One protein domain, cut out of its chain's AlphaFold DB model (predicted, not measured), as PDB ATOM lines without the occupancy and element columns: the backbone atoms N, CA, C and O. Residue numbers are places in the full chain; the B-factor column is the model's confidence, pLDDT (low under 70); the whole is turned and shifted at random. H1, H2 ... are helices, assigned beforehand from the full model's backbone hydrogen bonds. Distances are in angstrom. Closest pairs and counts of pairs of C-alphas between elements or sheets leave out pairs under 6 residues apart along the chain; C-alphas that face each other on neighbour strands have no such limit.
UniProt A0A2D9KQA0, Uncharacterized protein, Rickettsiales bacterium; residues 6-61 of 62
ATOM      1  N   GLU A   6      -1.226   9.622 -36.544       93.81
ATOM      2  CA  GLU A   6      -1.956   8.347 -36.449       93.81
ATOM      3  C   GLU A   6      -1.848   7.698 -35.061       93.81
ATOM      4  O   GLU A   6      -2.822   7.171 -34.525       93.81
ATOM      5  N   GLN A   7      -0.661   7.746 -34.447       95.12
ATOM      6  CA  GLN A   7      -0.457   7.227 -33.092       95.12
ATOM      7  C   GLN A   7      -1.193   8.065 -32.048       95.12
ATOM      8  O   GLN A   7      -1.678   7.525 -31.056       95.12
ATOM      9  N   ARG A   8      -1.268   9.381 -32.260       96.31
ATOM     10  CA  ARG A   8      -1.991  10.307 -31.388       96.31
ATOM     11  C   ARG A   8      -3.502  10.117 -31.502       96.31
ATOM     12  O   ARG A   8      -4.175  10.167 -30.478       96.31
ATOM     13  N   ASP A   9      -4.019   9.870 -32.700       96.50
ATOM     14  CA  ASP A   9      -5.448   9.624 -32.912       96.50
ATOM     15  C   ASP A   9      -5.878   8.291 -32.310       96.50
ATOM     16  O   ASP A   9      -6.855   8.254 -31.566       96.50
ATOM     17  N   LYS A  10      -5.085   7.230 -32.508       96.69
ATOM     18  CA  LYS A  10      -5.315   5.949 -31.831       96.69
ATOM     19  C   LYS A  10      -5.286   6.091 -30.307       96.69
ATOM     20  O   LYS A  10      -6.152   5.565 -29.626       96.69
ATOM     21  N   LEU A  11      -4.307   6.823 -29.774       96.94
ATOM     22  CA  LEU A  11      -4.212   7.054 -28.334       96.94
ATOM     23  C   LEU A  11      -5.423   7.826 -27.796       96.94
ATOM     24  O   LEU A  11      -5.880   7.536 -26.694       96.94
ATOM     25  N   GLN A  12      -5.926   8.813 -28.542       97.38
ATOM     26  CA  GLN A  12      -7.140   9.521 -28.147       97.38
ATOM     27  C   GLN A  12      -8.335   8.566 -28.119       97.38
ATOM     28  O   GLN A  12      -9.084   8.595 -27.149       97.38
ATOM     29  N   ASP A  13      -8.507   7.750 -29.157       97.88
ATOM     30  CA  ASP A  13      -9.614   6.798 -29.256       97.88
ATOM     31  C   ASP A  13      -9.589   5.787 -28.099       97.88
ATOM     32  O   ASP A  13     -10.557   5.691 -27.344       97.88
ATOM     33  N   ASP A  14      -8.434   5.151 -27.868       98.19
ATOM     34  CA  ASP A  14      -8.218   4.212 -26.760       98.19
ATOM     35  C   ASP A  14      -8.517   4.874 -25.395       98.19
ATOM     36  O   ASP A  14      -9.125   4.268 -24.510       98.19
ATOM     37  N   TYR A  15      -8.122   6.141 -25.216       97.56
ATOM     38  CA  TYR A  15      -8.351   6.878 -23.972       97.56
ATOM     39  C   TYR A  15      -9.821   7.257 -23.762       97.56
ATOM     40  O   TYR A  15     -10.336   7.113 -22.653       97.56
ATOM     41  N   VAL A  16     -10.512   7.714 -24.811       97.06
ATOM     42  CA  VAL A  16     -11.955   8.000 -24.756       97.06
ATOM     43  C   VAL A  16     -12.727   6.724 -24.435       97.06
ATOM     44  O   VAL A  16     -13.595   6.749 -23.563       97.06
ATOM     45  N   HIS A  17     -12.372   5.606 -25.073       97.06
ATOM     46  CA  HIS A  17     -12.962   4.302 -24.791       97.06
ATOM     47  C   HIS A  17     -12.833   3.916 -23.316       97.06
ATOM     48  O   HIS A  17     -13.836   3.559 -22.704       97.06
ATOM     49  N   GLN A  18     -11.638   4.041 -22.732       97.88
ATOM     50  CA  GLN A  18     -11.422   3.713 -21.322       97.88
ATOM     51  C   GLN A  18     -12.243   4.609 -20.385       97.88
ATOM     52  O   GLN A  18     -12.855   4.112 -19.447       97.88
ATOM     53  N   ILE A  19     -12.298   5.919 -20.657       96.62
ATOM     54  CA  ILE A  19     -13.101   6.853 -19.857       96.62
ATOM     55  C   ILE A  19     -14.573   6.435 -19.844       96.62
ATOM     56  O   ILE A  19     -15.194   6.459 -18.787       96.62
ATOM     57  N   VAL A  20     -15.131   6.082 -21.003       96.12
ATOM     58  CA  VAL A  20     -16.544   5.694 -21.119       96.12
ATOM     59  C   VAL A  20     -16.804   4.330 -20.475       96.12
ATOM     60  O   VAL A  20     -17.830   4.173 -19.822       96.12
ATOM     61  N   ASP A  21     -15.893   3.367 -20.622       96.38
ATOM     62  CA  ASP A  21     -16.008   2.037 -19.998       96.38
ATOM     63  C   ASP A  21     -15.984   2.118 -18.461       96.38
ATOM     64  O   ASP A  21     -16.717   1.402 -17.780       96.38
ATOM     65  N   ASP A  22     -15.212   3.060 -17.914       97.31
ATOM     66  CA  ASP A  22     -15.125   3.306 -16.473       97.31
ATOM     67  C   ASP A  22     -16.339   4.084 -15.911       97.31
ATOM     68  O   ASP A  22     -16.496   4.180 -14.687       97.31
ATOM     69  N   MET A  23     -17.214   4.651 -16.757       96.69
ATOM     70  CA  MET A  23     -18.408   5.376 -16.301       96.69
ATOM     71  C   MET A  23     -19.504   4.419 -15.836       96.69
ATOM     72  O   MET A  23     -19.939   3.522 -16.558       96.69
ATOM     73  N   ASP A  24     -20.057   4.680 -14.648       97.38
ATOM     74  CA  ASP A  24     -21.320   4.054 -14.275       97.38
ATOM     75  C   ASP A  24     -22.483   4.618 -15.112       97.38
ATOM     76  O   ASP A  24     -22.414   5.707 -15.691       97.38
ATOM     77  N   LEU A  25     -23.594   3.875 -15.160       96.62
ATOM     78  CA  LEU A  25     -24.762   4.264 -15.951       96.62
ATOM     79  C   LEU A  25     -25.307   5.647 -15.563       96.62
ATOM     80  O   LEU A  25     -25.813   6.361 -16.423       96.62
ATOM     81  N   LYS A  26     -25.219   6.046 -14.288       97.38
ATOM     82  CA  LYS A  26     -25.721   7.354 -13.849       97.38
ATOM     83  C   LYS A  26     -24.831   8.467 -14.375       97.38
ATOM     84  O   LYS A  26     -25.357   9.446 -14.892       97.38
ATOM     85  N   THR A  27     -23.513   8.312 -14.281       96.38
ATOM     86  CA  THR A  27     -22.545   9.250 -14.855       96.38
ATOM     87  C   THR A  27     -22.731   9.359 -16.362       96.38
ATOM     88  O   THR A  27     -22.792  10.475 -16.876       96.38
ATOM     89  N   LEU A  28     -22.920   8.232 -17.052       97.06
ATOM     90  CA  LEU A  28     -23.200   8.225 -18.485       97.06
ATOM     91  C   LEU A  28     -24.498   8.982 -18.808       97.06
ATOM     92  O   LEU A  28     -24.509   9.830 -19.696       97.06
ATOM     93  N   CYS A  29     -25.582   8.735 -18.066       97.25
ATOM     94  CA  CYS A  29     -26.847   9.449 -18.249       97.25
ATOM     95  C   CYS A  29     -26.717  10.956 -17.987       97.25
ATOM     96  O   CYS A  29     -27.273  11.739 -18.754       97.25
ATOM     97  N   CYS A  30     -25.991  11.368 -16.943       97.50
ATOM     98  CA  CYS A  30     -25.724  12.782 -16.670       97.50
ATOM     99  C   CYS A  30     -24.962  13.430 -17.830       97.50
ATOM    100  O   CYS A  30     -25.388  14.460 -18.337       97.50
ATOM    101  N   PHE A  31     -23.894  12.787 -18.307       96.19
ATOM    102  CA  PHE A  31     -23.102  13.302 -19.422       96.19
ATOM    103  C   PHE A  31     -23.920  13.439 -20.712       96.19
ATOM    104  O   PHE A  31     -23.823  14.447 -21.412       96.19
ATOM    105  N   VAL A  32     -24.749  12.439 -21.027       97.31
ATOM    106  CA  VAL A  32     -25.638  12.476 -22.196       97.31
ATOM    107  C   VAL A  32     -26.683  13.582 -22.055       97.31
ATOM    108  O   VAL A  32     -26.905  14.317 -23.013       97.31
ATOM    109  N   TYR A  33     -27.292  13.738 -20.876       97.31
ATOM    110  CA  TYR A  33     -28.239  14.822 -20.614       97.31
ATOM    111  C   TYR A  33     -27.594  16.194 -20.835       97.31
ATOM    112  O   TYR A  33     -28.129  16.999 -21.595       97.31
ATOM    113  N   ASP A  34     -26.425  16.432 -20.239       97.06
ATOM    114  CA  ASP A  34     -25.710  17.707 -20.354       97.06
ATOM    115  C   ASP A  34     -25.308  17.993 -21.805       97.06
ATOM    116  O   ASP A  34     -25.460  19.115 -22.286       97.06
ATOM    117  N   SER A  35     -24.854  16.969 -22.536       96.12
ATOM    118  CA  SER A  35     -24.473  17.097 -23.948       96.12
ATOM    119  C   SER A  35     -25.666  17.464 -24.834       96.12
ATOM    120  O   SER A  35     -25.545  18.326 -25.707       96.12
ATOM    121  N   ILE A  36     -26.824  16.834 -24.610       96.12
ATOM    122  CA  ILE A  36     -28.054  17.131 -25.357       96.12
ATOM    123  C   ILE A  36     -28.565  18.526 -24.988       96.12
ATOM    124  O   ILE A  36     -28.848  19.311 -25.884       96.12
ATOM    125  N   SER A  37     -28.630  18.859 -23.695       96.12
ATOM    126  CA  SER A  37     -29.084  20.176 -23.234       96.12
ATOM    127  C   SER A  37     -28.222  21.295 -23.810       96.12
ATOM    128  O   SER A  37     -28.761  22.243 -24.361       96.12
ATOM    129  N   CYS A  38     -26.896  21.147 -23.760       96.62
ATOM    130  CA  CYS A  38     -25.956  22.114 -24.327       96.62
ATOM    131  C   CYS A  38     -26.143  22.273 -25.843       96.62
ATOM    132  O   CYS A  38     -26.097  23.380 -26.364       96.62
ATOM    133  N   SER A  39     -26.417  21.178 -26.561       93.94
ATOM    134  CA  SER A  39     -26.697  21.245 -28.003       93.94
ATOM    135  C   SER A  39     -28.001  21.996 -28.311       93.94
ATOM    136  O   SER A  39     -28.107  22.636 -29.352       93.94
ATOM    137  N   LEU A  40     -28.984  21.922 -27.409       95.69
ATOM    138  CA  LEU A  40     -30.262  22.624 -27.525       95.69
ATOM    139  C   LEU A  40     -30.202  24.080 -27.033       95.69
ATOM    140  O   LEU A  40     -31.119  24.839 -27.329       95.69
ATOM    141  N   ASP A  41     -29.147  24.500 -26.327       95.12
ATOM    142  CA  ASP A  41     -29.002  25.892 -25.870       95.12
ATOM    143  C   ASP A  41     -28.874  26.878 -27.047       95.12
ATOM    144  O   ASP A  41     -29.268  28.040 -26.932       95.12
ATOM    145  N   ASP A  42     -28.372  26.410 -28.193       94.12
ATOM    146  CA  ASP A  42     -28.258  27.199 -29.424       94.12
ATOM    147  C   ASP A  42     -29.582  27.293 -30.209       94.12
ATOM    148  O   ASP A  42     -29.669  28.037 -31.190       94.12
ATOM    149  N   TYR A  43     -30.623  26.557 -29.805       95.81
ATOM    150  CA  TYR A  43     -31.904  26.538 -30.504       95.81
ATOM    151  C   TYR A  43     -32.753  27.748 -30.131       95.81
ATOM    152  O   TYR A  43     -32.913  28.105 -28.959       95.81
ATOM    153  N   SER A  44     -33.421  28.335 -31.122       95.69
ATOM    154  CA  SER A  44     -34.533  29.229 -30.824       95.69
ATOM    155  C   SER A  44     -35.714  28.450 -30.238       95.69
ATOM    156  O   SER A  44     -35.932  27.268 -30.515       95.69
ATOM    157  N   THR A  45     -36.551  29.144 -29.466       94.81
ATOM    158  CA  THR A  45     -37.785  28.570 -28.917       94.81
ATOM    159  C   THR A  45     -38.677  27.959 -30.006       94.81
ATOM    160  O   THR A  45     -39.325  26.942 -29.771       94.81
ATOM    161  N   GLU A  46     -38.723  28.556 -31.200       96.56
ATOM    162  CA  GLU A  46     -39.538  28.064 -32.318       96.56
ATOM    163  C   GLU A  46     -38.988  26.761 -32.910       96.56
ATOM    164  O   GLU A  46     -39.767  25.846 -33.196       96.56
ATOM    165  N   GLU A  47     -37.665  26.651 -33.049       96.62
ATOM    166  CA  GLU A  47     -36.984  25.433 -33.506       96.62
ATOM    167  C   GLU A  47     -37.190  24.290 -32.510       96.62
ATOM    168  O   GLU A  47     -37.653  23.218 -32.898       96.62
ATOM    169  N   LEU A  48     -36.982  24.549 -31.213       96.38
ATOM    170  CA  LEU A  48     -37.207  23.556 -30.160       96.38
ATOM    171  C   LEU A  48     -38.665  23.075 -30.135       96.38
ATOM    172  O   LEU A  48     -38.929  21.875 -30.097       96.38
ATOM    173  N   ILE A  49     -39.634  23.993 -30.199       95.88
ATOM    174  CA  ILE A  49     -41.058  23.631 -30.238       95.88
ATOM    175  C   ILE A  49     -41.385  22.815 -31.494       95.88
ATOM    176  O   ILE A  49     -42.227  21.920 -31.428       95.88
ATOM    177  N   THR A  50     -40.762  23.118 -32.633       96.44
ATOM    178  CA  THR A  50     -40.985  22.382 -33.885       96.44
ATOM    179  C   THR A  50     -40.511  20.939 -33.760       96.44
ATOM    180  O   THR A  50     -41.295  20.030 -34.034       96.44
ATOM    181  N   GLU A  51     -39.296  20.712 -33.256       95.25
ATOM    182  CA  GLU A  51     -38.788  19.355 -33.023       95.25
ATOM    183  C   GLU A  51     -39.618  18.600 -31.979       95.25
ATOM    184  O   GLU A  51     -39.987  17.444 -32.191       95.25
ATOM    185  N   VAL A  52     -39.993  19.252 -30.874       96.12
ATOM    186  CA  VAL A  52     -40.838  18.616 -29.853       96.12
ATOM    187  C   VAL A  52     -42.201  18.233 -30.437       96.12
ATOM    188  O   VAL A  52     -42.684  17.141 -30.155       96.12
ATOM    189  N   LYS A  53     -42.816  19.058 -31.294       96.19
ATOM    190  CA  LYS A  53     -44.073  18.697 -31.983       96.19
ATOM    191  C   LYS A  53     -43.922  17.494 -32.911       96.19
ATOM    192  O   LYS A  53     -44.892  16.758 -33.079       96.19
ATOM    193  N   GLU A  54     -42.760  17.319 -33.529       96.56
ATOM    194  CA  GLU A  54     -42.502  16.223 -34.463       96.56
ATOM    195  C   GLU A  54     -42.222  14.902 -33.735       96.56
ATOM    196  O   GLU A  54     -42.829  13.881 -34.061       96.56
ATOM    197  N   TYR A  55     -41.354  14.924 -32.722       95.62
ATOM    198  CA  TYR A  55     -40.848  13.705 -32.080       95.62
ATOM    199  C   TYR A  55     -41.531  13.366 -30.753       95.62
ATOM    200  O   TYR A  55     -41.744  12.190 -30.456       95.62
ATOM    201  N   TYR A  56     -41.903  14.373 -29.960       95.94
ATOM    202  CA  TYR A  56     -42.479  14.197 -28.622       95.94
ATOM    203  C   TYR A  56     -43.678  15.130 -28.380       95.94
ATOM    204  O   TYR A  56     -43.690  15.879 -27.396       95.94
ATOM    205  N   PRO A  57     -44.719  15.100 -29.240       95.19
ATOM    206  CA  PRO A  57     -45.833  16.050 -29.173       95.19
ATOM    207  C   PRO A  57     -46.597  16.000 -27.846       95.19
ATOM    208  O   PRO A  57     -47.270  16.962 -27.483       95.19
ATOM    209  N   ASP A  58     -46.500  14.888 -27.116       95.88
ATOM    210  CA  ASP A  58     -47.106  14.718 -25.797       95.88
ATOM    211  C   ASP A  58     -46.533  15.673 -24.738       95.88
ATOM    212  O   ASP A  58     -47.247  16.020 -23.804       95.88
ATOM    213  N   LEU A  59     -45.294  16.157 -24.897       94.44
ATOM    214  CA  LEU A  59     -44.666  17.105 -23.963       94.44
ATOM    215  C   LEU A  59     -45.276  18.514 -24.019       94.44
ATOM    216  O   LEU A  59     -45.049  19.316 -23.120       94.44
ATOM    217  N   LEU A  60     -46.039  18.823 -25.070       91.38
ATOM    218  CA  LEU A  60     -46.720  20.110 -25.251       91.38
ATOM    219  C   LEU A  60     -48.201  20.050 -24.863       91.38
ATOM    220  O   LEU A  60     -48.944  20.997 -25.127       91.38
ATOM    221  N   LYS A  61     -48.648  18.929 -24.289       81.25
ATOM    222  CA  LYS A  61     -50.017  18.754 -23.806       81.25
ATOM    223  C   LYS A  61     -50.078  19.179 -22.335       81.25
ATOM    224  O   LYS A  61     -49.354  18.618 -21.516       81.25
TER     225      LYS A  61
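AT A GLANCE: This is residues 6 to 61 of the 62 residues of an uncharacterized protein of Rickettsiales bacterium (UniProt A0A2D9KQA0). The printed part is an open zigzag of helices with no packed core: H1 and H2 meet near their ends as a wide V, H3 makes a second corner with the far end of H2, and the short H4 sits at the other end of H3. Residues 6 to 19, all in H1, stick out as a free arm, and residues 32 to 39 of H2 also stand free. There are 56 residues printed, with four named helices in the order H1, H2, H3, H4 and no named strand, and the class is all helix. The whole is extended, with a radius of gyration of the C-alphas of 16.7 A, and its C-alphas span 49 by 26 by 16 A.

IN THESE COORDINATES: H1 covers residues 6 to 21 and is 22.5 A from first to last C-alpha, beginning at C-alpha 6 at (-1.956, 8.347, -36.449). H2, residues 25 to 41, is the longest helix at 17 residues and 24.2 A; its C-alpha 25 is at (-24.762, 4.264, -15.951). H3 covers residues 45 to 55 and is 15.5 A long. H4, residues 57 to 60, ends at C-alpha 60 at (-46.720, 20.110, -25.251).

HOW THE PARTS SIT: H1 and H2 are close but not clearly touching, with the closest C-alphas, those of Val 20 and Leu 28, 7.6 A apart. They run opposite ways at a steep tilt of 65 degrees. H2 and H3 are also close but not clearly touching, and their closest C-alphas, those of Leu 40 and Leu 48, are 7.5 A apart. These two run opposite ways at a steep tilt of 52 degrees. H3 and H4 only just touch, and only at the corner by their link, with 3 pairs of C-alphas within 8 A; the closest are those of Val 52 and Leu 59, 7.2 A apart. H1 is apart from H3 and from H4, and H2 is apart from H4. In H1, H2 and H3 every O i to N i+4 pair is within hydrogen-bond range, while H4 is too short for such a pair and has its 1 O i to N i+3 pair within range.

THE WHOLE: The outline is elongated, and the two C-alphas farthest apart, those of Gln 7 and Lys 61, are 51.7 A from each other. The printed part runs from residue 6 to residue 61 with no cut. The links H1 to H2, H2 to H3 and H3 to H4 are tight, and there is no long link. Residues 41 to 47, of which 45 to 47 belong to H3, stand free. The mean pLDDT of the printed part is 96.0, and no printed residue is under 70.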